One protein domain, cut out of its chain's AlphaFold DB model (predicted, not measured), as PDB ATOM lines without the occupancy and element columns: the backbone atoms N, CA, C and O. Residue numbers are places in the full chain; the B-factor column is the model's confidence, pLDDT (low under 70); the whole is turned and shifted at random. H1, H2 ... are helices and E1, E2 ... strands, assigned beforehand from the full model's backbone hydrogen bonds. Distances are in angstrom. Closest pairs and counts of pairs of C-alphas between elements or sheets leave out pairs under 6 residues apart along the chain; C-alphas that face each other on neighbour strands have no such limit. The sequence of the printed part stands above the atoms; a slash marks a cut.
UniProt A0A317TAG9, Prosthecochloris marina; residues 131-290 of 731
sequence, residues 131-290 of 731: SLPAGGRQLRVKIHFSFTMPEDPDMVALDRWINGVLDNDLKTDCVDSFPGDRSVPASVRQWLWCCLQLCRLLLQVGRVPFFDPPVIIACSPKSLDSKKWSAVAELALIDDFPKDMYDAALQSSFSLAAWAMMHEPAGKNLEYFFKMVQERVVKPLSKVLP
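What this domain is: This is residues 131 to 290 of the 731 residues of a protein of Prosthecochloris marina (UniProt A0A317TAG9). A small, strongly twisted sheet of three strands has helix H2 slanting over one face, and a helical hairpin, H3 and H4, crosses H2 beside the edge strand E1. H1 packs on the last part of H3, residues 257 to 260. The 160 printed residues hold four named helices and three named strands, in the order E1 H1 H2 E2 E3 H3 H4; the class is mixed and the sheet, E1 - E3 - E2, is antiparallel. It is compact, with a radius of gyration of the C-alphas of 15.2 A and spans of 38 by 37 by 27 A.

How they stand to each other: E1, residues 140 to 148, bends by 51 degrees at residue 144 and pairs antiparallel with E3, residues 228 to 236; N 143 and O 233 are 2.8 A apart. E3 forms a hairpin with E2, residues 215 to 221; N 217 and O 232 are 2.8 A apart. H2, residues 186 to 205, is on the sheet over E3, at a height of 7.5 A. E1, H1, residues 155 to 165, H2 and E2 form a split strand-helix-strand unit, its strands running the same way with E3 between, with a right-handed crossover. The hub H3, residues 243 to 260, touches H2 at a steep tilt of 61 degrees, closest at the C-alphas of Cys 199 and Ser 253, 5.0 A. H4, residues 267 to 288, touches H3 at a shallow tilt of 4 degrees, opposite ways, closest at the C-alphas of Ala 249 and Val 281, 6.1 A. Every O i to N i+4 pair is within hydrogen-bond range in H1, H2 and H3, and 13 of 18 in H4.

Where its parts are: E1 begins at C-alpha 140 (103.425, 165.723, 46.194). H2 is 28.3 A long, H3 25.7 A and H4 31.6 A, ending at C-alpha 288 (100.845, 175.521, 62.469).

The domain as a whole: The printed part has no cut. The link from H1 to H2 is long, and its residues 167 to 183 are under pLDDT 70.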
ATOM      1  N   SER A 131     101.104 165.413  41.882       48.59
ATOM      2  CA  SER A 131     101.798 164.439  41.044       48.59
ATOM      3  C   SER A 131     102.164 163.197  41.850       48.59
ATOM      4  O   SER A 131     102.186 163.197  43.085       48.59
ATOM      5  N   LEU A 132     102.471 162.125  41.128       48.97
ATOM      6  CA  LEU A 132     102.940 160.890  41.726       48.97
ATOM      7  C   LEU A 132     104.405 160.956  42.119       48.97
ATOM      8  O   LEU A 132     105.191 161.691  41.514       48.97
ATOM      9  N   PRO A 133     104.800 160.137  43.098       46.94
ATOM     10  CA  PRO A 133     106.183 160.036  43.463       46.94
ATOM     11  C   PRO A 133     107.011 159.428  42.328       46.94
ATOM     12  O   PRO A 133     106.899 158.250  42.009       46.94
ATOM     13  N   ALA A 134     107.936 160.209  41.776       47.31
ATOM     14  CA  ALA A 134     109.094 159.666  41.077       47.31
ATOM     15  C   ALA A 134     110.004 158.944  42.098       47.31
ATOM     16  O   ALA A 134     111.002 159.496  42.551       47.31
ATOM     17  N   GLY A 135     109.611 157.740  42.536       52.69
ATOM     18  CA  GLY A 135     110.360 156.908  43.494       52.69
ATOM     19  C   GLY A 135     110.210 157.268  44.983       52.69
ATOM     20  O   GLY A 135     110.950 156.742  45.808       52.69
ATOM     21  N   GLY A 136     109.282 158.160  45.334       59.69
ATOM     22  CA  GLY A 136     108.887 158.476  46.717       59.69
ATOM     23  C   GLY A 136     107.664 157.698  47.237       59.69
ATOM     24  O   GLY A 136     107.065 156.909  46.514       59.69
ATOM     25  N   ARG A 137     107.281 157.922  48.496       77.69
ATOM     26  CA  ARG A 137     106.147 157.259  49.177       77.69
ATOM     27  C   ARG A 137     105.107 158.230  49.750       77.69
ATOM     28  O   ARG A 137     104.244 157.805  50.508       77.69
ATOM     29  N   GLN A 138     105.210 159.521  49.443       86.81
ATOM     30  CA  GLN A 138     104.241 160.551  49.820       86.81
ATOM     31  C   GLN A 138     103.652 161.204  48.567       86.81
ATOM     32  O   GLN A 138     104.346 161.371  47.557       86.81
ATOM     33  N   LEU A 139     102.387 161.631  48.646       86.44
ATOM     34  CA  LEU A 139     101.820 162.564  47.668       86.44
ATOM     35  C   LEU A 139     102.662 163.841  47.590       86.44
ATOM     36  O   LEU A 139     103.389 164.179  48.525       86.44
ATOM     37  N   ARG A 140     102.572 164.560  46.468       85.25
ATOM     38  CA  ARG A 140     103.425 165.723  46.194       85.25
ATOM     39  C   ARG A 140     102.643 166.969  45.828       85.25
ATOM     40  O   ARG A 140     101.540 166.902  45.305       85.25
ATOM     41  N   VAL A 141     103.247 168.123  46.079       84.38
ATOM     42  CA  VAL A 141     102.710 169.439  45.741       84.38
ATOM     43  C   VAL A 141     103.683 170.174  44.824       84.38
ATOM     44  O   VAL A 141     104.870 170.288  45.138       84.38
ATOM     45  N   LYS A 142     103.193 170.682  43.688       85.44
ATOM     46  CA  LYS A 142     103.981 171.534  42.784       85.44
ATOM     47  C   LYS A 142     104.110 172.951  43.332       85.44
ATOM     48  O   LYS A 142     103.114 173.599  43.650       85.44
ATOM     49  N   ILE A 143     105.339 173.454  43.360       88.06
ATOM     50  CA  ILE A 143     105.684 174.799  43.815       88.06
ATOM     51  C   ILE A 143     106.451 175.516  42.710       88.06
ATOM     52  O   ILE A 143     107.445 175.013  42.185       88.06
ATOM     53  N   HIS A 144     105.981 176.717  42.384       90.06
ATOM     54  CA  HIS A 144     106.615 177.629  41.439       90.06
ATOM     55  C   HIS A 144     107.335 178.723  42.215       90.06
ATOM     56  O   HIS A 144     106.722 179.396  43.043       90.06
ATOM     57  N   PHE A 145     108.615 178.930  41.930       91.81
ATOM     58  CA  PHE A 145     109.413 179.928  42.630       91.81
ATOM     59  C   PHE A 145     110.525 180.480  41.746       91.81
ATOM     60  O   PHE A 145     110.803 179.999  40.647       91.81
ATOM     61  N   SER A 146     111.153 181.550  42.219       92.06
ATOM     62  CA  SER A 146     112.302 182.159  41.564       92.06
ATOM     63  C   SER A 146     113.453 182.286  42.543       92.06
ATOM     64  O   SER A 146     113.235 182.575  43.716       92.06
ATOM     65  N   PHE A 147     114.671 182.117  42.047       91.81
ATOM     66  CA  PHE A 147     115.880 182.243  42.850       91.81
ATOM     67  C   PHE A 147     116.961 183.003  42.087       91.81
ATOM     68  O   PHE A 147     116.843 183.254  40.886       91.81
ATOM     69  N   THR A 148     117.998 183.419  42.807       90.19
ATOM     70  CA  THR A 148     119.171 184.084  42.232       90.19
ATOM     71  C   THR A 148     120.396 183.216  42.487       90.19
ATOM     72  O   THR A 148     120.536 182.669  43.580       90.19
ATOM     73  N   MET A 149     121.247 183.061  41.475       88.69
ATOM     74  CA  MET A 149     122.516 182.348  41.603       88.69
ATOM     75  C   MET A 149     123.548 183.193  42.368       88.69
ATOM     76  O   MET A 149     123.641 184.395  42.094       88.69
ATOM     77  N   PRO A 150     124.337 182.587  43.277       86.12
ATOM     78  CA  PRO A 150     125.535 183.216  43.836       86.12
ATOM     79  C   PRO A 150     126.555 183.532  42.735       86.12
ATOM     80  O   PRO A 150     126.531 182.902  41.678       86.12
ATOM     81  N   GLU A 151     127.446 184.500  42.970       77.19
ATOM     82  CA  GLU A 151     128.486 184.855  41.990       77.19
ATOM     83  C   GLU A 151     129.551 183.758  41.873       77.19
ATOM     84  O   GLU A 151     129.797 183.304  40.763       77.19
ATOM     85  N   ASP A 152     130.060 183.270  43.011       75.44
ATOM     86  CA  ASP A 152     131.026 182.170  43.113       75.44
ATOM     87  C   ASP A 152     130.545 181.142  44.153       75.44
ATOM     88  O   ASP A 152     130.797 181.291  45.353       75.44
ATOM     89  N   PRO A 153     129.776 180.119  43.742       77.69
ATOM     90  CA  PRO A 153     129.241 179.150  44.681       77.69
ATOM     91  C   PRO A 153     130.324 178.176  45.197       77.69
ATOM     92  O   PRO A 153     130.642 177.192  44.535       77.69
ATOM     93  N   ASP A 154     130.837 178.395  46.415       83.56
ATOM     94  CA  ASP A 154     131.605 177.396  47.176       83.56
ATOM     95  C   ASP A 154     130.696 176.288  47.749       83.56
ATOM     96  O   ASP A 154     130.172 176.358  48.866       83.56
ATOM     97  N   MET A 155     130.494 175.240  46.950       80.50
ATOM     98  CA  MET A 155     129.697 174.074  47.342       80.50
ATOM     99  C   MET A 155     130.360 173.252  48.456       80.50
ATOM    100  O   MET A 155     129.660 172.662  49.271       80.50
ATOM    101  N   VAL A 156     131.694 173.268  48.561       82.31
ATOM    102  CA  VAL A 156     132.422 172.545  49.616       82.31
ATOM    103  C   VAL A 156     132.159 173.188  50.977       82.31
ATOM    104  O   VAL A 156     131.967 172.493  51.976       82.31
ATOM    105  N   ALA A 157     132.104 174.520  51.039       83.62
ATOM    106  CA  ALA A 157     131.685 175.233  52.240       83.62
ATOM    107  C   ALA A 157     130.245 174.881  52.642       83.62
ATOM    108  O   ALA A 157     129.997 174.589  53.815       83.62
ATOM    109  N   LEU A 158     129.308 174.842  51.689       83.12
ATOM    110  CA  LEU A 158     127.920 174.465  51.971       83.12
ATOM    111  C   LEU A 158     127.803 173.029  52.506       83.12
ATOM    112  O   LEU A 158     127.075 172.789  53.471       83.12
ATOM    113  N   ASP A 159     128.557 172.094  51.936       80.06
ATOM    114  CA  ASP A 159     128.561 170.690  52.349       80.06
ATOM    115  C   ASP A 159     129.054 170.516  53.788       80.06
ATOM    116  O   ASP A 159     128.487 169.728  54.550       80.06
ATOM    117  N   ARG A 160     130.051 171.307  54.211       84.06
ATOM    118  CA  ARG A 160     130.526 171.321  55.605       84.06
ATOM    119  C   ARG A 160     129.437 171.749  56.585       84.06
ATOM    120  O   ARG A 160     129.345 171.183  57.672       84.06
ATOM    121  N   TRP A 161     128.579 172.694  56.205       84.94
ATOM    122  CA  TRP A 161     127.412 173.056  57.012       84.94
ATOM    123  C   TRP A 161     126.356 171.954  57.019       84.94
ATOM    124  O   TRP A 161     125.877 171.549  58.077       84.94
ATOM    125  N   ILE A 162     125.978 171.447  55.850       77.38
ATOM    126  CA  ILE A 162     124.883 170.485  55.744       77.38
ATOM    127  C   ILE A 162     125.238 169.163  56.442       77.38
ATOM    128  O   ILE A 162     124.482 168.703  57.300       77.38
ATOM    129  N   ASN A 163     126.398 168.590  56.133       76.19
ATOM    130  CA  ASN A 163     126.804 167.289  56.660       76.19
ATOM    131  C   ASN A 163     127.434 167.415  58.056       76.19
ATOM    132  O   ASN A 163     127.173 166.589  58.924       76.19
ATOM    133  N   GLY A 164     128.212 168.475  58.312       72.94
ATOM    134  CA  GLY A 164     128.914 168.661  59.588       72.94
ATOM    135  C   GLY A 164     128.070 169.269  60.712       72.94
ATOM    136  O   GLY A 164     128.326 168.984  61.880       72.94
ATOM    137  N   VAL A 165     127.065 170.096  60.393       74.44
ATOM    138  CA  VAL A 165     126.253 170.808  61.404       74.44
ATOM    139  C   VAL A 165     124.838 170.249  61.512       74.44
ATOM    140  O   VAL A 165     124.316 170.104  62.620       74.44
ATOM    141  N   LEU A 166     124.191 169.948  60.384       70.56
ATOM    142  CA  LEU A 166     122.830 169.403  60.386       70.56
ATOM    143  C   LEU A 166     122.797 167.872  60.465       70.56
ATOM    144  O   LEU A 166     121.703 167.337  60.667       70.56
ATOM    145  N   ASP A 167     123.966 167.213  60.384       60.97
ATOM    146  CA  ASP A 167     124.186 165.775  60.595       60.97
ATOM    147  C   ASP A 167     123.094 164.954  59.895       60.97
ATOM    148  O   ASP A 167     122.201 164.353  60.510       60.97
ATOM    149  N   ASN A 168     123.108 165.100  58.570       61.06
ATOM    150  CA  ASN A 168     122.313 164.358  57.609       61.06
ATOM    151  C   ASN A 168     123.261 163.771  56.566       61.06
ATOM    152  O   ASN A 168     124.138 164.480  56.085       61.06
ATOM    153  N   ASP A 169     123.015 162.528  56.154       47.88
ATOM    154  CA  ASP A 169     123.662 161.882  55.005       47.88
ATOM    155  C   ASP A 169     123.169 162.488  53.672       47.88
ATOM    156  O   ASP A 169     122.656 161.791  52.790       47.88
ATOM    157  N   LEU A 170     123.241 163.814  53.513       52.84
ATOM    158  CA  LEU A 170     122.937 164.446  52.238       52.84
ATOM    159  C   LEU A 170     124.131 164.269  51.303       52.84
ATOM    160  O   LEU A 170     125.147 164.952  51.407       52.84
ATOM    161  N   LYS A 171     123.979 163.363  50.333       48.72
ATOM    162  CA  LYS A 171     124.864 163.311  49.168       48.72
ATOM    163  C   LYS A 171     124.603 164.539  48.299       48.72
ATOM    164  O   LYS A 171     123.614 164.599  47.565       48.72
ATOM    165  N   THR A 172     125.488 165.516  48.393       50.69
ATOM    166  CA  THR A 172     125.503 166.745  47.586       50.69
ATOM    167  C   THR A 172     125.884 166.476  46.128       50.69
ATOM    168  O   THR A 172     125.581 167.282  45.250       50.69
ATOM    169  N   ASP A 173     126.409 165.276  45.859       46.94
ATOM    170  CA  ASP A 173     126.769 164.772  44.530       46.94
ATOM    171  C   ASP A 173     125.580 164.262  43.691       46.94
ATOM    172  O   ASP A 173     125.735 163.994  42.501       46.94
ATOM    173  N   CYS A 174     124.376 164.108  44.261       46.56
ATOM    174  CA  CYS A 174     123.260 163.488  43.536       46.56
ATOM    175  C   CYS A 174     122.502 164.502  42.652       46.56
ATOM    176  O   CYS A 174     121.392 164.921  42.969       46.56
ATOM    177  N   VAL A 175     123.102 164.887  41.520       50.53
ATOM    178  CA  VAL A 175     122.491 165.734  40.467       50.53
ATOM    179  C   VAL A 175     121.640 164.906  39.474       50.53
ATOM    180  O   VAL A 175     120.970 165.456  38.598       50.53
ATOM    181  N   ASP A 176     121.609 163.578  39.623       46.66
ATOM    182  CA  ASP A 176     121.060 162.650  38.620       46.66
ATOM    183  C   ASP A 176     119.525 162.630  38.497       46.66
ATOM    184  O   ASP A 176     118.992 162.023  37.570       46.66
ATOM    185  N   SER A 177     118.787 163.317  39.373       49.31
ATOM    186  CA  SER A 177     117.318 163.317  39.362       49.31
ATOM    187  C   SER A 177     116.683 164.523  38.662       49.31
ATOM    188  O   SER A 177     115.520 164.803  38.931       49.31
ATOM    189  N   PHE A 178     117.409 165.264  37.812       58.47
ATOM    190  CA  PHE A 178     116.838 166.344  36.990       58.47
ATOM    191  C   PHE A 178     116.223 165.750  35.707       58.47
ATOM    192  O   PHE A 178     116.954 165.494  34.743       58.47
ATOM    193  N   PRO A 179     114.905 165.489  35.644       52.09
ATOM    194  CA  PRO A 179     114.268 164.888  34.490       52.09
ATOM    195  C   PRO A 179     113.858 166.026  33.554       52.09
ATOM    196  O   PRO A 179     112.712 166.453  33.551       52.09
ATOM    197  N   GLY A 180     114.802 166.562  32.783       52.56
ATOM    198  CA  GLY A 180     114.451 167.492  31.712       52.56
ATOM    199  C   GLY A 180     115.469 168.589  31.489       52.56
ATOM    200  O   GLY A 180     115.624 169.466  32.312       52.56
ATOM    201  N   ASP A 181     116.089 168.551  30.321       54.00
ATOM    202  CA  ASP A 181     116.955 169.573  29.740       54.00
ATOM    203  C   ASP A 181     118.391 169.690  30.290       54.00
ATOM    204  O   ASP A 181     118.691 170.315  31.310       54.00
ATOM    205  N   ARG A 182     119.332 169.115  29.527       58.22
ATOM    206  CA  ARG A 182     120.781 169.287  29.721       58.22
ATOM    207  C   ARG A 182     121.247 170.727  29.439       58.22
ATOM    208  O   ARG A 182     122.418 171.011  29.678       58.22
ATOM    209  N   SER A 183     120.374 171.615  28.947       68.62
ATOM    210  CA  SER A 183     120.677 173.036  28.732       68.62
ATOM    211  C   SER A 183     120.913 173.812  30.033       68.62
ATOM    212  O   SER A 183     121.603 174.831  30.014       68.62
ATOM    213  N   VAL A 184     120.392 173.336  31.174       79.00
ATOM    214  CA  VAL A 184     120.597 173.996  32.471       79.00
ATOM    215  C   VAL A 184     122.022 173.717  32.980       79.00
ATOM    216  O   VAL A 184     122.380 172.546  33.181       79.00
ATOM    217  N   PRO A 185     122.838 174.757  33.260       83.25
ATOM    218  CA  PRO A 185     124.205 174.584  33.743       83.25
ATOM    219  C   PRO A 185     124.279 173.695  34.991       83.25
ATOM    220  O   PRO A 185     123.430 173.773  35.882       83.25
ATOM    221  N   ALA A 186     125.315 172.855  35.079       79.62
ATOM    222  CA  ALA A 186     125.490 171.920  36.196       79.62
ATOM    223  C   ALA A 186     125.539 172.628  37.562       79.62
ATOM    224  O   ALA A 186     124.902 172.169  38.504       79.62
ATOM    225  N   SER A 187     126.197 173.789  37.637       81.19
ATOM    226  CA  SER A 187     126.265 174.622  38.845       81.19
ATOM    227  C   SER A 187     124.889 175.098  39.321       81.19
ATOM    228  O   SER A 187     124.613 175.092  40.518       81.19
ATOM    229  N   VAL A 188     123.991 175.452  38.397       85.38
ATOM    230  CA  VAL A 188     122.613 175.866  38.711       85.38
ATOM    231  C   VAL A 188     121.808 174.686  39.245       85.38
ATOM    232  O   VAL A 188     121.096 174.827  40.238       85.38
ATOM    233  N   ARG A 189     121.943 173.512  38.616       80.62
ATOM    234  CA  ARG A 189     121.265 172.285  39.061       80.62
ATOM    235  C   ARG A 189     121.723 171.869  40.457       80.62
ATOM    236  O   ARG A 189     120.878 171.589  41.302       80.62
ATOM    237  N   GLN A 190     123.031 171.886  40.709       80.69
ATOM    238  CA  GLN A 190     123.606 171.539  42.007       80.69
ATOM    239  C   GLN A 190     123.163 172.522  43.101       80.69
ATOM    240  O   GLN A 190     122.682 172.099  44.149       80.69
ATOM    241  N   TRP A 191     123.226 173.831  42.832       86.38
ATOM    242  CA  TRP A 191     122.751 174.862  43.756       86.38
ATOM    243  C   TRP A 191     121.270 174.692  44.118       86.38
ATOM    244  O   TRP A 191     120.904 174.659  45.296       86.38
ATOM    245  N   LEU A 192     120.416 174.549  43.098       88.44
ATOM    246  CA  LEU A 192     118.978 174.358  43.262       88.44
ATOM    247  C   LEU A 192     118.672 173.097  44.079       88.44
ATOM    248  O   LEU A 192     117.859 173.146  45.003       88.44
ATOM    249  N   TRP A 193     119.346 171.987  43.772       84.69
ATOM    250  CA  TRP A 193     119.211 170.734  44.508       84.69
ATOM    251  C   TRP A 193     119.579 170.893  45.985       84.69
ATOM    252  O   TRP A 193     118.767 170.558  46.850       84.69
ATOM    253  N   CYS A 194     120.742 171.475  46.289       85.31
ATOM    254  CA  CYS A 194     121.178 171.705  47.666       85.31
ATOM    255  C   CYS A 194     120.196 172.596  48.440       85.31
ATOM    256  O   CYS A 194     119.852 172.290  49.581       85.31
ATOM    257  N   CYS A 195     119.670 173.655  47.816       91.19
ATOM    258  CA  CYS A 195     118.680 174.531  48.446       91.19
ATOM    259  C   CYS A 195     117.347 173.821  48.717       91.19
ATOM    260  O   CYS A 195     116.722 174.061  49.755       91.19
ATOM    261  N   LEU A 196     116.900 172.941  47.818       90.56
ATOM    262  CA  LEU A 196     115.681 172.150  48.009       90.56
ATOM    263  C   LEU A 196     115.861 171.063  49.077       90.56
ATOM    264  O   LEU A 196     114.958 170.852  49.889       90.56
ATOM    265  N   GLN A 197     117.026 170.415  49.138       86.19
ATOM    266  CA  GLN A 197     117.346 169.479  50.218       86.19
ATOM    267  C   GLN A 197     117.425 170.195  51.564       86.19
ATOM    268  O   GLN A 197     116.820 169.740  52.533       86.19
ATOM    269  N   LEU A 198     118.075 171.361  51.623       89.19
ATOM    270  CA  LEU A 198     118.083 172.183  52.829       89.19
ATOM    271  C   LEU A 198     116.660 172.607  53.220       89.19
ATOM    272  O   LEU A 198     116.323 172.532  54.394       89.19
ATOM    273  N   CYS A 199     115.794 172.975  52.269       92.50
ATOM    274  CA  CYS A 199     114.379 173.267  52.544       92.50
ATOM    275  C   CYS A 199     113.682 172.083  53.236       92.50
ATOM    276  O   CYS A 199     113.094 172.247  54.308       92.50
ATOM    277  N   ARG A 200     113.828 170.870  52.684       90.00
ATOM    278  CA  ARG A 200     113.317 169.632  53.294       90.00
ATOM    279  C   ARG A 200     113.872 169.420  54.704       90.00
ATOM    280  O   ARG A 200     113.101 169.131  55.616       90.00
ATOM    281  N   LEU A 201     115.177 169.599  54.909       86.88
ATOM    282  CA  LEU A 201     115.786 169.461  56.234       86.88
ATOM    283  C   LEU A 201     115.239 170.473  57.236       86.88
ATOM    284  O   LEU A 201     114.936 170.111  58.367       86.88
ATOM    285  N   LEU A 202     115.091 171.734  56.836       89.19
ATOM    286  CA  LEU A 202     114.559 172.787  57.696       89.19
ATOM    287  C   LEU A 202     113.118 172.470  58.136       89.19
ATOM    288  O   LEU A 202     112.784 172.632  59.313       89.19
ATOM    289  N   LEU A 203     112.288 171.934  57.235       89.81
ATOM    290  CA  LEU A 203     110.943 171.442  57.562       89.81
ATOM    291  C   LEU A 203     110.985 170.259  58.549       89.81
ATOM    292  O   LEU A 203     110.226 170.231  59.520       89.81
ATOM    293  N   GLN A 204     111.914 169.317  58.360       88.12
ATOM    294  CA  GLN A 204     112.125 168.185  59.270       88.12
ATOM    295  C   GLN A 204     112.674 168.604  60.645       88.12
ATOM    296  O   GLN A 204     112.321 167.994  61.653       88.12
ATOM    297  N   VAL A 205     113.485 169.663  60.726       84.81
ATOM    298  CA  VAL A 205     113.915 170.267  62.002       84.81
ATOM    299  C   VAL A 205     112.704 170.805  62.770       84.81
ATOM    300  O   VAL A 205     112.611 170.628  63.985       84.81
ATOM    301  N   GLY A 206     111.727 171.371  62.055       83.75
ATOM    302  CA  GLY A 206     110.400 171.696  62.587       83.75
ATOM    303  C   GLY A 206     109.528 170.480  62.933       83.75
ATOM    304  O   GLY A 206     108.388 170.664  63.346       83.75
ATOM    305  N   ARG A 207     110.051 169.253  62.785       86.56
ATOM    306  CA  ARG A 207     109.365 167.960  62.961       86.56
ATOM    307  C   ARG A 207     108.179 167.741  62.034       86.56
ATOM    308  O   ARG A 207     107.297 166.944  62.341       86.56
ATOM    309  N   VAL A 208     108.168 168.394  60.879       89.25
ATOM    310  CA  VAL A 208     107.151 168.141  59.862       89.25
ATOM    311  C   VAL A 208     107.597 166.937  59.011       89.25
ATOM    312  O   VAL A 208     108.769 166.889  58.621       89.25
ATOM    313  N   PRO A 209     106.730 165.938  58.745       90.50
ATOM    314  CA  PRO A 209     107.118 164.651  58.150       90.50
ATOM    315  C   PRO A 209     107.351 164.721  56.625       90.50
ATOM    316  O   PRO A 209     106.742 163.994  55.846       90.50
ATOM    317  N   PHE A 210     108.249 165.605  56.187       90.62
ATOM    318  CA  PHE A 210     108.717 165.732  54.803       90.62
ATOM    319  C   PHE A 210     109.802 164.691  54.501       90.62
ATOM    320  O   PHE A 210     110.989 165.015  54.438       90.62
ATOM    321  N   PHE A 211     109.434 163.419  54.390       89.38
ATOM    322  CA  PHE A 211     110.400 162.326  54.260       89.38
ATOM    323  C   PHE A 211     110.849 162.074  52.832       89.38
ATOM    324  O   PHE A 211     112.004 161.714  52.646       89.38
ATOM    325  N   ASP A 212     110.015 162.318  51.833       86.50
ATOM    326  CA  ASP A 212     110.430 162.177  50.441       86.50
ATOM    327  C   ASP A 212     111.375 163.305  49.996       86.50
ATOM    328  O   ASP A 212     111.165 164.467  50.364       86.50
ATOM    329  N   PRO A 213     112.401 163.016  49.172       84.75
ATOM    330  CA  PRO A 213     113.227 164.056  48.580       84.75
ATOM    331  C   PRO A 213     112.417 164.918  47.591       84.75
ATOM    332  O   PRO A 213     111.495 164.407  46.946       84.75
ATOM    333  N   PRO A 214     112.761 166.212  47.439       85.94
ATOM    334  CA  PRO A 214     112.227 167.071  46.383       85.94
ATOM    335  C   PRO A 214     112.488 166.493  44.985       85.94
ATOM    336  O   PRO A 214     113.497 165.827  44.766       85.94
ATOM    337  N   VAL A 215     111.617 166.806  44.025       82.31
ATOM    338  CA  VAL A 215     111.822 166.508  42.594       82.31
ATOM    339  C   VAL A 215     111.806 167.818  41.821       82.31
ATOM    340  O   VAL A 215     110.911 168.637  42.013       82.31
ATOM    341  N   ILE A 216     112.791 168.047  40.957       83.75
ATOM    342  CA  ILE A 216     112.809 169.242  40.109       83.75
ATOM    343  C   ILE A 216     112.090 168.912  38.802       83.75
ATOM    344  O   ILE A 216     112.415 167.920  38.165       83.75
ATOM    345  N   ILE A 217     111.118 169.737  38.415       80.88
ATOM    346  CA  ILE A 217     110.294 169.534  37.216       80.88
ATOM    347  C   ILE A 217     110.779 170.398  36.056       80.88
ATOM    348  O   ILE A 217     110.834 169.940  34.922       80.88
ATOM    349  N   ALA A 218     111.125 171.655  36.330       83.25
ATOM    350  CA  ALA A 218     111.633 172.575  35.319       83.25
ATOM    351  C   ALA A 218     112.523 173.644  35.959       83.25
ATOM    352  O   ALA A 218     112.280 174.057  37.094       83.25
ATOM    353  N   CYS A 219     113.518 174.130  35.218       87.00
ATOM    354  CA  CYS A 219     114.307 175.305  35.581       87.00
ATOM    355  C   CYS A 219     114.717 176.058  34.316       87.00
ATOM    356  O   CYS A 219     115.220 175.447  33.378       87.00
ATOM    357  N   SER A 220     114.530 177.374  34.290       87.69
ATOM    358  CA  SER A 220     114.908 178.218  33.155       87.69
ATOM    359  C   SER A 220     115.369 179.607  33.611       87.69
ATOM    360  O   SER A 220     114.918 180.100  34.655       87.69
ATOM    361  N   PRO A 221     116.290 180.254  32.872       87.25
ATOM    362  CA  PRO A 221     116.698 181.620  33.175       87.25
ATOM    363  C   PRO A 221     115.543 182.588  32.877       87.25
ATOM    364  O   PRO A 221     114.805 182.404  31.909       87.25
ATOM    365  N   LYS A 222     115.371 183.641  33.688       83.62
ATOM    366  CA  LYS A 222     114.327 184.660  33.438       83.62
ATOM    367  C   LYS A 222     114.657 185.575  32.256       83.62
ATOM    368  O   LYS A 222     113.749 186.124  31.642       83.62
ATOM    369  N   SER A 223     115.940 185.747  31.958       78.50
ATOM    370  CA  SER A 223     116.461 186.366  30.737       78.50
ATOM    371  C   SER A 223     117.866 185.833  30.437       78.50
ATOM    372  O   SER A 223     118.528 185.324  31.346       78.50
ATOM    373  N   LEU A 224     118.306 185.964  29.179       67.56
ATOM    374  CA  LEU A 224     119.558 185.394  28.649       67.56
ATOM    375  C   LEU A 224     120.822 185.789  29.445       67.56
ATOM    376  O   LEU A 224     121.719 184.964  29.559       67.56
ATOM    377  N   ASP A 225     120.841 186.972  30.073       62.50
ATOM    378  CA  ASP A 225     121.967 187.486  30.882       62.50
ATOM    379  C   ASP A 225     121.656 187.598  32.392       62.50
ATOM    380  O   ASP A 225     122.386 188.239  33.151       62.50
ATOM    381  N   SER A 226     120.550 187.020  32.878       69.12
ATOM    382  CA  SER A 226     120.189 187.161  34.298       69.12
ATOM    383  C   SER A 226     120.768 186.060  35.184       69.12
ATOM    384  O   SER A 226     120.615 184.871  34.925       69.12
ATOM    385  N   LYS A 227     121.263 186.457  36.364       81.75
ATOM    386  CA  LYS A 227     121.479 185.542  37.502       81.75
ATOM    387  C   LYS A 227     120.164 185.026  38.111       81.75
ATOM    388  O   LYS A 227     120.200 184.294  39.097       81.75
ATOM    389  N   LYS A 228     119.002 185.423  37.574       90.06
ATOM    390  CA  LYS A 228     117.670 185.090  38.095       90.06
ATOM    391  C   LYS A 228     117.060 183.933  37.317       90.06
ATOM    392  O   LYS A 228     116.903 183.996  36.104       90.06
ATOM    393  N   TRP A 229     116.621 182.924  38.047       90.94
ATOM    394  CA  TRP A 229     116.051 181.700  37.503       90.94
ATOM    395  C   TRP A 229     114.612 181.526  37.981       90.94
ATOM    396  O   TRP A 229     114.235 182.006  39.055       90.94
ATOM    397  N   SER A 230     113.799 180.855  37.172       91.00
ATOM    398  CA  SER A 230     112.498 180.326  37.573       91.00
ATOM    399  C   SER A 230     112.608 178.812  37.650       91.00
ATOM    400  O   SER A 230     113.177 178.196  36.752       91.00
ATOM    401  N   ALA A 231     112.052 178.215  38.700       90.06
ATOM    402  CA  ALA A 231     111.986 176.771  38.848       90.06
ATOM    403  C   ALA A 231     110.588 176.313  39.254       90.06
ATOM    404  O   ALA A 231     109.811 177.047  39.874       90.06
ATOM    405  N   VAL A 232     110.299 175.072  38.884       87.88
ATOM    406  CA  VAL A 232     109.150 174.302  39.340       87.88
ATOM    407  C   VAL A 232     109.698 173.052  40.002       87.88
ATOM    408  O   VAL A 232     110.462 172.310  39.382       87.88
ATOM    409  N   ALA A 233     109.330 172.830  41.257       87.62
ATOM    410  CA  ALA A 233     109.708 171.636  41.998       87.62
ATOM    411  C   ALA A 233     108.498 171.041  42.713       87.62
ATOM    412  O   ALA A 233     107.515 171.726  42.986       87.62
ATOM    413  N   GLU A 234     108.598 169.763  43.031       86.88
ATOM    414  CA  GLU A 234     107.616 169.009  43.784       86.88
ATOM    415  C   GLU A 234     108.177 168.651  45.153       86.88
ATOM    416  O   GLU A 234     109.235 168.024  45.264       86.88
ATOM    417  N   LEU A 235     107.457 169.047  46.199       88.56
ATOM    418  CA  LEU A 235     107.738 168.684  47.588       88.56
ATOM    419  C   LEU A 235     106.688 167.692  48.085       88.56
ATOM    420  O   LEU A 235     105.614 167.601  47.495       88.56
ATOM    421  N   ALA A 236     106.978 166.959  49.161       89.69
ATOM    422  CA  ALA A 236     105.969 166.123  49.812       89.69
ATOM    423  C   ALA A 236     104.751 166.969  50.229       89.69
ATOM    424  O   ALA A 236     104.894 168.115  50.654       89.69
ATOM    425  N   LEU A 237     103.557 166.409  50.092       87.88
ATOM    426  CA  LEU A 237     102.296 167.008  50.498       87.88
ATOM    427  C   LEU A 237     101.978 166.564  51.925       87.88
ATOM    428  O   LEU A 237     101.919 165.371  52.207       87.88
ATOM    429  N   ILE A 238     101.729 167.532  52.803       88.62
ATOM    430  CA  ILE A 238     101.146 167.304  54.127       88.62
ATOM    431  C   ILE A 238      99.754 167.935  54.146       88.62
ATOM    432  O   ILE A 238      99.608 169.107  53.788       88.62
ATOM    433  N   ASP A 239      98.740 167.171  54.550       85.50
ATOM    434  CA  ASP A 239      97.361 167.662  54.623       85.50
ATOM    435  C   ASP A 239      97.227 168.875  55.550       85.50
ATOM    436  O   ASP A 239      97.821 168.931  56.635       85.50
ATOM    437  N   ASP A 240      96.435 169.847  55.094       80.75
ATOM    438  CA  ASP A 240      96.191 171.131  55.757       80.75
ATOM    439  C   ASP A 240      97.462 171.941  56.076       80.75
ATOM    440  O   ASP A 240      97.440 172.865  56.892       80.75
ATOM    441  N   PHE A 241      98.587 171.636  55.418       84.50
ATOM    442  CA  PHE A 241      99.821 172.391  55.595       84.50
ATOM    443  C   PHE A 241      99.791 173.684  54.753       84.50
ATOM    444  O   PHE A 241      99.689 173.614  53.524       84.50
ATOM    445  N   PRO A 242      99.875 174.881  55.370       85.44
ATOM    446  CA  PRO A 242      99.709 176.151  54.672       85.44
ATOM    447  C   PRO A 242     100.800 176.401  53.634       85.44
ATOM    448  O   PRO A 242     101.988 176.222  53.908       85.44
ATOM    449  N   LYS A 243     100.399 176.924  52.470       83.50
ATOM    450  CA  LYS A 243     101.311 177.262  51.372       83.50
ATOM    451  C   LYS A 243     102.461 178.174  51.818       83.50
ATOM    452  O   LYS A 243     103.620 177.880  51.539       83.50
ATOM    453  N   ASP A 244     102.147 179.214  52.586       86.25
ATOM    454  CA  ASP A 244     103.131 180.194  53.057       86.25
ATOM    455  C   ASP A 244     104.251 179.558  53.900       86.25
ATOM    456  O   ASP A 244     105.346 180.109  53.987       86.25
ATOM    457  N   MET A 245     104.017 178.385  54.507       89.56
ATOM    458  CA  MET A 245     105.057 177.655  55.241       89.56
ATOM    459  C   MET A 245     106.045 176.950  54.311       89.56
ATOM    460  O   MET A 245     107.236 176.915  54.625       89.56
ATOM    461  N   TYR A 246     105.593 176.440  53.157       89.94
ATOM    462  CA  TYR A 246     106.507 175.963  52.116       89.94
ATOM    463  C   TYR A 246     107.362 177.121  51.594       89.94
ATOM    464  O   TYR A 246     108.585 177.002  51.533       89.94
ATOM    465  N   ASP A 247     106.727 178.253  51.277       89.19
ATOM    466  CA  ASP A 247     107.404 179.433  50.734       89.19
ATOM    467  C   ASP A 247     108.425 180.003  51.739       89.19
ATOM    468  O   ASP A 247     109.566 180.294  51.372       89.19
ATOM    469  N   ALA A 248     108.070 180.081  53.027       90.25
ATOM    470  CA  ALA A 248     108.970 180.536  54.089       90.25
ATOM    471  C   ALA A 248     110.180 179.607  54.289       90.25
ATOM    472  O   ALA A 248     111.310 180.088  54.450       90.25
ATOM    473  N   ALA A 249     109.973 178.285  54.270       92.50
ATOM    474  CA  ALA A 249     111.057 177.309  54.378       92.50
ATOM    475  C   ALA A 249     111.991 177.369  53.161       92.50
ATOM    476  O   ALA A 249     113.211 177.360  53.323       92.50
ATOM    477  N   LEU A 250     111.424 177.514  51.961       93.62
ATOM    478  CA  LEU A 250     112.170 177.636  50.715       93.62
ATOM    479  C   LEU A 250     112.996 178.925  50.680       93.62
ATOM    480  O   LEU A 250     114.199 178.893  50.453       93.62
ATOM    481  N   GLN A 251     112.393 180.075  50.983       93.25
ATOM    482  CA  GLN A 251     113.126 181.341  51.048       93.25
ATOM    483  C   GLN A 251     114.250 181.288  52.094       93.25
ATOM    484  O   GLN A 251     115.359 181.778  51.854       93.25
ATOM    485  N   SER A 252     113.978 180.673  53.248       94.81
ATOM    486  CA  SER A 252     114.978 180.479  54.297       94.81
ATOM    487  C   SER A 252     116.116 179.578  53.833       94.81
ATOM    488  O   SER A 252     117.263 179.893  54.136       94.81
ATOM    489  N   SER A 253     115.839 178.515  53.072       93.88
ATOM    490  CA  SER A 253     116.881 177.612  52.584       93.88
ATOM    491  C   SER A 253     117.833 178.309  51.613       93.88
ATOM    492  O   SER A 253     119.038 178.253  51.827       93.88
ATOM    493  N   PHE A 254     117.327 179.063  50.632       94.12
ATOM    494  CA  PHE A 254     118.177 179.834  49.715       94.12
ATOM    495  C   PHE A 254     119.005 180.899  50.445       94.12
ATOM    496  O   PHE A 254     120.204 181.031  50.205       94.12
ATOM    497  N   SER A 255     118.382 181.646  51.363       94.12
ATOM    498  CA  SER A 255     119.075 182.686  52.135       94.12
ATOM    499  C   SER A 255     120.159 182.107  53.043       94.12
ATOM    500  O   SER A 255     121.233 182.697  53.146       94.12
ATOM    501  N   LEU A 256     119.882 180.991  53.721       93.06
ATOM    502  CA  LEU A 256     120.823 180.359  54.644       93.06
ATOM    503  C   LEU A 256     121.937 179.629  53.909       93.06
ATOM    504  O   LEU A 256     123.075 179.726  54.347       93.06
ATOM    505  N   ALA A 257     121.638 178.954  52.795       91.69
ATOM    506  CA  ALA A 257     122.660 178.327  51.967       91.69
ATOM    507  C   ALA A 257     123.644 179.377  51.437       91.69
ATOM    508  O   ALA A 257     124.850 179.211  51.589       91.69
ATOM    509  N   ALA A 258     123.144 180.505  50.916       91.94
ATOM    510  CA  ALA A 258     124.004 181.550  50.362       91.94
ATOM    511  C   ALA A 258     124.877 182.185  51.450       91.94
ATOM    512  O   ALA A 258     126.056 182.446  51.236       91.94
ATOM    513  N   TRP A 259     124.309 182.396  52.642       92.94
ATOM    514  CA  TRP A 259     125.060 182.887  53.792       92.94
ATOM    515  C   TRP A 259     126.114 181.877  54.270       92.94
ATOM    516  O   TRP A 259     127.259 182.261  54.502       92.94
ATOM    517  N   ALA A 260     125.757 180.595  54.373       90.62
ATOM    518  CA  ALA A 260     126.626 179.523  54.856       90.62
ATOM    519  C   ALA A 260     127.882 179.339  53.992       90.62
ATOM    520  O   ALA A 260     128.954 179.086  54.523       90.62
ATOM    521  N   MET A 261     127.781 179.541  52.678       89.19
ATOM    522  CA  MET A 261     128.923 179.435  51.759       89.19
ATOM    523  C   MET A 261     130.013 180.481  52.007       89.19
ATOM    524  O   MET A 261     131.161 180.271  51.639       89.19
ATOM    525  N   MET A 262     129.668 181.606  52.637       90.31
ATOM    526  CA  MET A 262     130.610 182.692  52.929       90.31
ATOM    527  C   MET A 262     131.204 182.609  54.344       90.31
ATOM    528  O   MET A 262     131.977 183.484  54.731       90.31
ATOM    529  N   HIS A 263     130.810 181.617  55.150       91.56
ATOM    530  CA  HIS A 263     131.126 181.571  56.577       91.56
ATOM    531  C   HIS A 263     131.529 180.168  57.025       91.56
ATOM    532  O   HIS A 263     130.902 179.176  56.674       91.56
ATOM    533  N   GLU A 264     132.528 180.079  57.897       90.19
ATOM    534  CA  GLU A 264     132.923 178.815  58.523       90.19
ATOM    535  C   GLU A 264     131.900 178.357  59.588       90.19
ATOM    536  O   GLU A 264     131.407 179.211  60.341       90.19
ATOM    537  N   PRO A 265     131.610 177.041  59.714       88.00
ATOM    538  CA  PRO A 265     130.671 176.469  60.689       88.00
ATOM    539  C   PRO A 265     131.233 176.434  62.120       88.00
ATOM    540  O   PRO A 265     131.300 175.389  62.766       88.00
ATOM    541  N   ALA A 266     131.653 177.588  62.637       87.19
ATOM    542  CA  ALA A 266     132.306 177.709  63.936       87.19
ATOM    543  C   ALA A 266     131.897 178.981  64.697       87.19
ATOM    544  O   ALA A 266     131.517 180.000  64.115       87.19
ATOM    545  N   GLY A 267     132.009 178.924  66.029       87.25
ATOM    546  CA  GLY A 267     131.802 180.065  66.924       87.25
ATOM    547  C   GLY A 267     130.475 180.798  66.690       87.25
ATOM    548  O   GLY A 267     129.417 180.180  66.577       87.25
ATOM    549  N   LYS A 268     130.538 182.131  66.573       89.50
ATOM    550  CA  LYS A 268     129.365 183.011  66.406       89.50
ATOM    551  C   LYS A 268     128.549 182.726  65.141       89.50
ATOM    552  O   LYS A 268     127.348 182.986  65.124       89.50
ATOM    553  N   ASN A 269     129.175 182.183  64.095       91.50
ATOM    554  CA  ASN A 269     128.472 181.833  62.864       91.50
ATOM    555  C   ASN A 269     127.488 180.685  63.112       91.50
ATOM    556  O   ASN A 269     126.354 180.725  62.639       91.50
ATOM    557  N   LEU A 270     127.901 179.689  63.900       88.44
ATOM    558  CA  LEU A 270     127.064 178.551  64.269       88.44
ATOM    559  C   LEU A 270     125.835 179.007  65.075       88.44
ATOM    560  O   LEU A 270     124.703 178.627  64.775       88.44
ATOM    561  N   GLU A 271     126.051 179.890  66.052       87.44
ATOM    562  CA  GLU A 271     124.981 180.499  66.850       87.44
ATOM    563  C   GLU A 271     124.004 181.303  65.987       87.44
ATOM    564  O   GLU A 271     122.787 181.160  66.132       87.44
ATOM    565  N   TYR A 272     124.526 182.117  65.062       92.19
ATOM    566  CA  TYR A 272     123.709 182.873  64.119       92.19
ATOM    567  C   TYR A 272     122.860 181.941  63.255       92.19
ATOM    568  O   TYR A 272     121.642 182.109  63.194       92.19
ATOM    569  N   PHE A 273     123.468 180.922  62.643       90.88
ATOM    570  CA  PHE A 273     122.763 179.970  61.788       90.88
ATOM    571  C   PHE A 273     121.610 179.290  62.537       90.88
ATOM    572  O   PHE A 273     120.467 179.307  62.074       90.88
ATOM    573  N   PHE A 274     121.865 178.769  63.741       89.12
ATOM    574  CA  PHE A 274     120.828 178.142  64.562       89.12
ATOM    575  C   PHE A 274     119.729 179.111  64.976       89.12
ATOM    576  O   PHE A 274     118.550 178.751  64.918       89.12
ATOM    577  N   LYS A 275     120.085 180.343  65.355       91.19
ATOM    578  CA  LYS A 275     119.106 181.385  65.666       91.19
ATOM    579  C   LYS A 275     118.203 181.652  64.466       91.19
ATOM    580  O   LYS A 275     116.983 181.690  64.623       91.19
ATOM    581  N   MET A 276     118.779 181.771  63.272       93.44
ATOM    582  CA  MET A 276     118.013 182.028  62.060       93.44
ATOM    583  C   MET A 276     117.077 180.872  61.702       93.44
ATOM    584  O   MET A 276     115.913 181.125  61.391       93.44
ATOM    585  N   VAL A 277     117.531 179.619  61.808       89.94
ATOM    586  CA  VAL A 277     116.670 178.434  61.629       89.94
ATOM    587  C   VAL A 277     115.530 178.433  62.651       89.94
ATOM    588  O   VAL A 277     114.363 178.241  62.296       89.94
ATOM    589  N   GLN A 278     115.839 178.706  63.919       88.88
ATOM    590  CA  GLN A 278     114.844 178.730  64.985       88.88
ATOM    591  C   GLN A 278     113.782 179.815  64.758       88.88
ATOM    592  O   GLN A 278     112.591 179.567  64.954       88.88
ATOM    593  N   GLU A 279     114.194 181.023  64.371       90.94
ATOM    594  CA  GLU A 279     113.306 182.178  64.210       90.94
ATOM    595  C   GLU A 279     112.501 182.148  62.914       90.94
ATOM    596  O   GLU A 279     111.310 182.458  62.949       90.94
ATOM    597  N   ARG A 280     113.121 181.762  61.794       91.44
ATOM    598  CA  ARG A 280     112.475 181.784  60.473       91.44
ATOM    599  C   ARG A 280     111.712 180.511  60.134       91.44
ATOM    600  O   ARG A 280     110.813 180.573  59.305       91.44
ATOM    601  N   VAL A 281     112.044 179.379  60.759       87.62
ATOM    602  CA  VAL A 281     111.450 178.080  60.411       87.62
ATOM    603  C   VAL A 281     110.765 177.437  61.612       87.62
ATOM    604  O   VAL A 281     109.547 177.286  61.617       87.62
ATOM    605  N   VAL A 282     111.509 177.101  62.669       86.56
ATOM    606  CA  VAL A 282     110.972 176.275  63.768       86.56
ATOM    607  C   VAL A 282     109.832 176.970  64.514       86.56
ATOM    608  O   VAL A 282     108.773 176.374  64.717       86.56
ATOM    609  N   LYS A 283     110.015 178.237  64.912       87.31
ATOM    610  CA  LYS A 283     108.983 179.008  65.626       87.31
ATOM    611  C   LYS A 283     107.700 179.160  64.789       87.31
ATOM    612  O   LYS A 283     106.641 178.858  65.339       87.31
ATOM    613  N   PRO A 284     107.737 179.578  63.505       87.88
ATOM    614  CA  PRO A 284     106.549 179.590  62.647       87.88
ATOM    615  C   PRO A 284     105.867 178.225  62.516       87.88
ATOM    616  O   PRO A 284     104.672 178.126  62.787       87.88
ATOM    617  N   LEU A 285     106.621 177.165  62.200       84.62
ATOM    618  CA  LEU A 285     106.064 175.822  61.996       84.62
ATOM    619  C   LEU A 285     105.382 175.270  63.246       84.62
ATOM    620  O   LEU A 285     104.293 174.710  63.155       84.62
ATOM    621  N   SER A 286     105.971 175.494  64.426       81.25
ATOM    622  CA  SER A 286     105.413 175.016  65.698       81.25
ATOM    623  C   SER A 286     104.013 175.562  66.014       81.25
ATOM    624  O   SER A 286     103.285 174.946  66.788       81.25
ATOM    625  N   LYS A 287     103.622 176.695  65.411       80.75
ATOM    626  CA  LYS A 287     102.280 177.286  65.560       80.75
ATOM    627  C   LYS A 287     101.243 176.653  64.636       80.75
ATOM    628  O   LYS A 287     100.057 176.728  64.926       80.75
ATOM    629  N   VAL A 288     101.695 176.090  63.519       78.06
ATOM    630  CA  VAL A 288     100.845 175.521  62.469       78.06
ATOM    631  C   VAL A 288     100.627 174.037  62.712       78.06
ATOM    632  O   VAL A 288      99.496 173.564  62.735       78.06
ATOM    633  N   LEU A 289     101.723 173.309  62.917       75.69
ATOM    634  CA  LEU A 289     101.715 171.874  63.118       75.69
ATOM    635  C   LEU A 289     102.581 171.548  64.341       75.69
ATOM    636  O   LEU A 289     103.783 171.307  64.201       75.69
ATOM    637  N   PRO A 290     102.011 171.572  65.560       66.56
ATOM    638  CA  PRO A 290     102.736 171.208  66.768       66.56
ATOM    639  C   PRO A 290     102.961 169.690  66.792       66.56
ATOM    640  O   PRO A 290     102.238 168.939  67.441       66.56
TER     641      PRO A 290